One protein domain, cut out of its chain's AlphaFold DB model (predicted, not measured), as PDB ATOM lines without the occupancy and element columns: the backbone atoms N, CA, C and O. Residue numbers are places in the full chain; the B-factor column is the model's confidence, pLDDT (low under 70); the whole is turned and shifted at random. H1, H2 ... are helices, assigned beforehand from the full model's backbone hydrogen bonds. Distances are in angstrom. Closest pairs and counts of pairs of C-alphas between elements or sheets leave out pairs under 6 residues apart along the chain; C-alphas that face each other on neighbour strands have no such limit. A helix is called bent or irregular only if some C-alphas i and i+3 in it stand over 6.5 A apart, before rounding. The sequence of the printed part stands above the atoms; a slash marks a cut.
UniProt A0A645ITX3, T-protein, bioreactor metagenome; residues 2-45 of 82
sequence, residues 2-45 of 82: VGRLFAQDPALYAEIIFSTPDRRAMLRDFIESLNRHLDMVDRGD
ATOM      1  N   VAL A   2      43.563  73.200  91.257       79.31
ATOM      2  CA  VAL A   2      42.611  73.476  90.158       79.31
ATOM      3  C   VAL A   2      41.167  73.248  90.619       79.31
ATOM      4  O   VAL A   2      40.284  74.011  90.266       79.31
ATOM      5  N   GLY A   3      40.922  72.290  91.521       81.69
ATOM      6  CA  GLY A   3      39.568  71.980  92.003       81.69
ATOM      7  C   GLY A   3      38.824  73.147  92.670       81.69
ATOM      8  O   GLY A   3      37.648  73.350  92.393       81.69
ATOM      9  N   ARG A   4      39.499  73.974  93.487       84.88
ATOM     10  CA  ARG A   4      38.863  75.136  94.147       84.88
ATOM     11  C   ARG A   4      38.387  76.197  93.150       84.88
ATOM     12  O   ARG A   4      37.429  76.904  93.439       84.88
ATOM     13  N   LEU A   5      39.037  76.306  91.990       86.62
ATOM     14  CA  LEU A   5      38.631  77.234  90.934       86.62
ATOM     15  C   LEU A   5      37.202  76.930  90.465       86.62
ATOM     16  O   LEU A   5      36.375  77.828  90.403       86.62
ATOM     17  N   PHE A   6      36.898  75.652  90.241       88.44
ATOM     18  CA  PHE A   6      35.601  75.185  89.747       88.44
ATOM     19  C   PHE A   6      34.500  75.107  90.812       88.44
ATOM     20  O   PHE A   6      33.347  74.869  90.477       88.44
ATOM     21  N   ALA A   7      34.839  75.313  92.087       90.50
ATOM     22  CA  ALA A   7      33.865  75.436  93.171       90.50
ATOM     23  C   ALA A   7      33.366  76.881  93.374       90.50
ATOM     24  O   ALA A   7      32.552  77.130  94.261       90.50
ATOM     25  N   GLN A   8      33.889  77.841  92.607       91.69
ATOM     26  CA  GLN A   8      33.508  79.251  92.669       91.69
ATOM     27  C   GLN A   8      32.482  79.607  91.585       91.69
ATOM     28  O   GLN A   8      32.196  78.806  90.697       91.69
ATOM     29  N   ASP A   9      31.932  80.820  91.665       95.50
ATOM     30  CA  ASP A   9      30.938  81.316  90.715       95.50
ATOM     31  C   ASP A   9      31.531  81.465  89.296       95.50
ATOM     32  O   ASP A   9      32.473  82.245  89.108       95.50
ATOM     33  N   PRO A  10      31.000  80.762  88.278       94.75
ATOM     34  CA  PRO A  10      31.456  80.905  86.900       94.75
ATOM     35  C   PRO A  10      31.222  82.308  86.314       94.75
ATOM     36  O   PRO A  10      31.994  82.721  85.446       94.75
ATOM     37  N   ALA A  11      30.207  83.052  86.771       96.19
ATOM     38  CA  ALA A  11      29.914  84.396  86.270       96.19
ATOM     39  C   ALA A  11      31.060  85.369  86.575       96.19
ATOM     40  O   ALA A  11      31.505  86.094  85.686       96.19
ATOM     41  N   LEU A  12      31.627  85.291  87.783       94.25
ATOM     42  CA  LEU A  12      32.793  86.080  88.178       94.25
ATOM     43  C   LEU A  12      33.983  85.850  87.234       94.25
ATOM     44  O   LEU A  12      34.649  86.793  86.811       94.25
ATOM     45  N   TYR A  13      34.260  84.595  86.878       93.00
ATOM     46  CA  TYR A  13      35.374  84.278  85.983       93.00
ATOM     47  C   TYR A  13      35.108  84.698  84.540       93.00
ATOM     48  O   TYR A  13      36.038  85.144  83.867       93.00
ATOM     49  N   ALA A  14      33.858  84.617  84.074       94.56
ATOM     50  CA  ALA A  14      33.475  85.171  82.783       94.56
ATOM     51  C   ALA A  14      33.705  86.690  82.762       94.56
ATOM     52  O   ALA A  14      34.382  87.195  81.869       94.56
ATOM     53  N   GLU A  15      33.241  87.411  83.781       95.19
ATOM     54  CA  GLU A  15      33.480  88.850  83.897       95.19
ATOM     55  C   GLU A  15      34.975  89.182  83.912       95.19
ATOM     56  O   GLU A  15      35.410  90.066  83.179       95.19
ATOM     57  N   ILE A  16      35.792  88.437  84.666       93.38
ATOM     58  CA  ILE A  16      37.244  88.649  84.703       93.38
ATOM     59  C   ILE A  16      37.875  88.413  83.326       93.38
ATOM     60  O   ILE A  16      38.617  89.270  82.849       93.38
ATOM     61  N   ILE A  17      37.607  87.277  82.680       93.31
ATOM     62  CA  ILE A  17      38.260  86.891  81.418       93.31
ATOM     63  C   ILE A  17      37.818  87.798  80.264       93.31
ATOM     64  O   ILE A  17      38.639  88.187  79.431       93.31
ATOM     65  N   PHE A  18      36.533  88.153  80.216       95.25
ATOM     66  CA  PHE A  18      35.949  88.929  79.124       95.25
ATOM     67  C   PHE A  18      35.949  90.446  79.371       95.25
ATOM     68  O   PHE A  18      35.528  91.184  78.482       95.25
ATOM     69  N   SER A  19      36.464  90.937  80.511       95.31
ATOM     70  CA  SER A  19      36.415  92.369  80.855       95.31
ATOM     71  C   SER A  19      37.125  93.276  79.849       95.31
ATOM     72  O   SER A  19      36.709  94.416  79.661       95.31
ATOM     73  N   THR A  20      38.232  92.822  79.248       94.88
ATOM     74  CA  THR A  20      39.010  93.619  78.286       94.88
ATOM     75  C   THR A  20      39.581  92.757  77.153       94.88
ATOM     76  O   THR A  20      39.851  91.566  77.344       94.88
ATOM     77  N   PRO A  21      39.804  93.332  75.954       95.38
ATOM     78  CA  PRO A  21      40.560  92.672  74.890       95.38
ATOM     79  C   PRO A  21      41.951  92.210  75.343       95.38
ATOM     80  O   PRO A  21      42.331  91.085  75.028       95.38
ATOM     81  N   ASP A  22      42.649  93.013  76.149       95.75
ATOM     82  CA  ASP A  22      44.008  92.720  76.624       95.75
ATOM     83  C   ASP A  22      44.080  91.453  77.478       95.75
ATOM     84  O   ASP A  22      45.024  90.678  77.351       95.75
ATOM     85  N   ARG A  23      43.066  91.172  78.308       93.25
ATOM     86  CA  ARG A  23      43.018  89.915  79.076       93.25
ATOM     87  C   ARG A  23      42.877  88.694  78.172       93.25
ATOM     88  O   ARG A  23      43.500  87.664  78.420       93.25
ATOM     89  N   ARG A  24      42.101  88.814  77.093       95.00
ATOM     90  CA  ARG A  24      41.964  87.744  76.094       95.00
ATOM     91  C   ARG A  24      43.242  87.572  75.274       95.00
ATOM     92  O   ARG A  24      43.598  86.440  74.961       95.00
ATOM     93  N   ALA A  25      43.930  88.669  74.956       96.31
ATOM     94  CA  ALA A  25      45.238  88.633  74.307       96.31
ATOM     95  C   ALA A  25      46.281  87.955  75.208       96.31
ATOM     96  O   ALA A  25      46.906  86.992  74.788       96.31
ATOM     97  N   MET A  26      46.352  88.334  76.485       95.50
ATOM     98  CA  MET A  26      47.237  87.704  77.469       95.50
ATOM     99  C   MET A  26      46.992  86.193  77.596       95.50
ATOM    100  O   MET A  26      47.941  85.415  77.657       95.50
ATOM    101  N   LEU A  27      45.726  85.755  77.611       94.31
ATOM    102  CA  LEU A  27      45.397  84.327  77.646       94.31
ATOM    103  C   LEU A  27      45.880  83.595  76.385       94.31
ATOM    104  O   LEU A  27      46.389  82.479  76.479       94.31
ATOM    105  N   ARG A  28      45.741  84.221  75.211       95.19
ATOM    106  CA  ARG A  28      46.272  83.687  73.952       95.19
ATOM    107  C   ARG A  28      47.795  83.572  74.008       95.19
ATOM    108  O   ARG A  28      48.310  82.490  73.750       95.19
ATOM    109  N   ASP A  29      48.487  84.636  74.403       95.56
ATOM    110  CA  ASP A  29      49.952  84.672  74.479       95.56
ATOM    111  C   ASP A  29      50.492  83.610  75.442       95.56
ATOM    112  O   ASP A  29      51.513  82.967  75.176       95.56
ATOM    113  N   PHE A  30      49.780  83.377  76.549       93.50
ATOM    114  CA  PHE A  30      50.095  82.314  77.493       93.50
ATOM    115  C   PHE A  30      50.011  80.926  76.842       93.50
ATOM    116  O   PHE A  30      50.956  80.142  76.946       93.50
ATOM    117  N   ILE A  31      48.924  80.633  76.119       94.06
ATOM    118  CA  ILE A  31      48.748  79.357  75.404       94.06
ATOM    119  C   ILE A  31      49.818  79.185  74.319       94.06
ATOM    120  O   ILE A  31      50.424  78.120  74.201       94.06
ATOM    121  N   GLU A  32      50.095  80.235  73.547       94.62
ATOM    122  CA  GLU A  32      51.137  80.208  72.519       94.62
ATOM    123  C   GLU A  32      52.526  79.979  73.126       94.62
ATOM    124  O   GLU A  32      53.335  79.250  72.552       94.62
ATOM    125  N   SER A  33      52.797  80.535  74.309       90.81
ATOM    126  CA  SER A  33      54.032  80.268  75.048       90.81
ATOM    127  C   SER A  33      54.186  78.803  75.421       90.81
ATOM    128  O   SER A  33      55.263  78.243  75.232       90.81
ATOM    129  N   LEU A  34      53.118  78.149  75.879       89.25
ATOM    130  CA  LEU A  34      53.155  76.718  76.179       89.25
ATOM    131  C   LEU A  34      53.431  75.888  74.920       89.25
ATOM    132  O   LEU A  34      54.300  75.018  74.944       89.25
ATOM    133  N   ASN A  35      52.773  76.213  73.804       90.50
ATOM    134  CA  ASN A  35      52.987  75.516  72.533       90.50
ATOM    135  C   ASN A  35      54.439  75.609  72.042       90.50
ATOM    136  O   ASN A  35      54.954  74.645  71.485       90.50
ATOM    137  N   ARG A  36      55.135  76.729  72.289       87.62
ATOM    138  CA  ARG A  36      56.558  76.870  71.927       87.62
ATOM    139  C   ARG A  36      57.478  75.895  72.663       87.62
ATOM    140  O   ARG A  36      58.523  75.546  72.129       87.62
ATOM    141  N   HIS A  37      57.098  75.449  73.858       89.06
ATOM    142  CA  HIS A  37      57.881  74.489  74.642       89.06
ATOM    143  C   HIS A  37      57.474  73.033  74.380       89.06
ATOM    144  O   HIS A  37      58.154  72.122  74.845       89.06
ATOM    145  N   LEU A  38      56.384  72.800  73.642       92.12
ATOM    146  CA  LEU A  38      55.853  71.459  73.399       92.12
ATOM    147  C   LEU A  38      56.797  70.605  72.539       92.12
ATOM    148  O   LEU A  38      57.036  69.450  72.870       92.12
ATOM    149  N   ASP A  39      57.408  71.194  71.507       89.81
ATOM    150  CA  ASP A  39      58.324  70.492  70.589       89.81
ATOM    151  C   ASP A  39      59.507  69.832  71.323       89.81
ATOM    152  O   ASP A  39      59.906  68.711  71.011       89.81
ATOM    153  N   MET A  40      60.025  70.492  72.361       93.75
ATOM    154  CA  MET A  40      61.078  69.956  73.226       93.75
ATOM    155  C   MET A  40      60.635  68.691  73.974       93.75
ATOM    156  O   MET A  40      61.419  67.753  74.128       93.75
ATOM    157  N   VAL A  41      59.382  68.660  74.435       92.69
ATOM    158  CA  VAL A  41      58.801  67.509  75.139       92.69
ATOM    159  C   VAL A  41      58.555  66.365  74.163       92.69
ATOM    160  O   VAL A  41      58.962  65.239  74.443       92.69
ATOM    161  N   ASP A  42      57.967  66.656  73.002       94.44
ATOM    162  CA  ASP A  42      57.647  65.656  71.976       94.44
ATOM    163  C   ASP A  42      58.899  64.942  71.451       94.44
ATOM    164  O   ASP A  42      58.876  63.746  71.158       94.44
ATOM    165  N   ARG A  43      60.024  65.661  71.376       94.62
ATOM    166  CA  ARG A  43      61.325  65.111  70.968       94.62
ATOM    167  C   ARG A  43      62.101  64.442  72.101       94.62
ATOM    168  O   ARG A  43      63.141  63.840  71.838       94.62
ATOM    169  N   GLY A  44      61.640  64.556  73.346       95.12
ATOM    170  CA  GLY A  44      62.356  64.053  74.518       95.12
ATOM    171  C   GLY A  44      63.690  64.763  74.779       95.12
ATOM    172  O   GLY A  44      64.611  64.147  75.323       95.12
ATOM    173  N   ASP A  45      63.825  66.036  74.395       96.75
ATOM    174  CA  ASP A  45      65.064  66.801  74.561       96.75
ATOM    175  C   ASP A  45      65.244  67.259  76.019       96.75
ATOM    176  O   ASP A  45      64.847  68.350  76.440       96.75
TER     177      ASP A  45
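Overview. This is residues 2 to 45 of the 82 residues of the protein "T-protein" of bioreactor metagenome (UniProt A0A645ITX3). The printed part is an open, L-shaped chain of helices: H2 and the long H3 meet near their ends in a corner of 89 degrees, and a very short helix, H1, comes before the far end of H2. H3 makes the long arm of the L, and most of it sticks out with nothing packed on it, since residues 28 to 45, of which 28 to 42 belong to H3, stand free. There are 44 printed residues with three named helices, in the order H1, H2, H3, and no named strand; the class is all helix. The whole is extended, with a radius of gyration of the C-alphas of 14.7 A, and it is only just flat, spanning 40 by 27 by 7 A.

Along the chain. The printed part begins at Val 2. H1 covers residues 3 to 6, and its first C-alpha, that of Gly 3, is at (39.568, 71.980, 92.003). H2 covers residues 10 to 18 and measures 12.0 A from its first to its last C-alpha. H3 covers residues 21 to 42 and measures 32.1 A; it begins with C-alpha 21 at (40.560, 92.672, 74.890) and ends with C-alpha 42 at (57.647, 65.656, 71.976). H3 is irregular, but only just: C-alphas 36 and 39 are 6.8 A apart.

Arrangement. H1 and H2 meet only through their link. H2 and H3 touch only at the corner by their link, and only just, with 3 pairs of C-alphas within 8 A. Their closest C-alphas are those of Ile 17 and Arg 23, 6.1 A apart, and H3 touches H2 with residues 23 to 24 alone. The lines of H2 and H3 stand about perpendicular, at 89 degrees, the line of H3 being a rough one, and their centres are 20.1 A apart. H1 and H3 are apart. In H2 every O i to N i+4 pair is within hydrogen-bond range, in H3 14 of 18 are, and H1 is too short for such a pair but has its one O i to N i+3 pair within range.

Size, cuts and confidence. The two C-alphas farthest apart are those of Ala 11 and Asp 45, at 41.0 A, while the first and last printed C-alphas, of Val 2 and Asp 45, are 28.1 A apart. The links from H1 to H2 and from H2 to H3 are tight, with 3 and 2 residues between the helices. Residues 6 to 12, of which 10 to 12 belong to H2, and residues 18 to 23, of which 21 to 23 belong to H3, also stand free. The printed part has no cut. The mean pLDDT of the printed part is 92.6, and no printed residue is under 70.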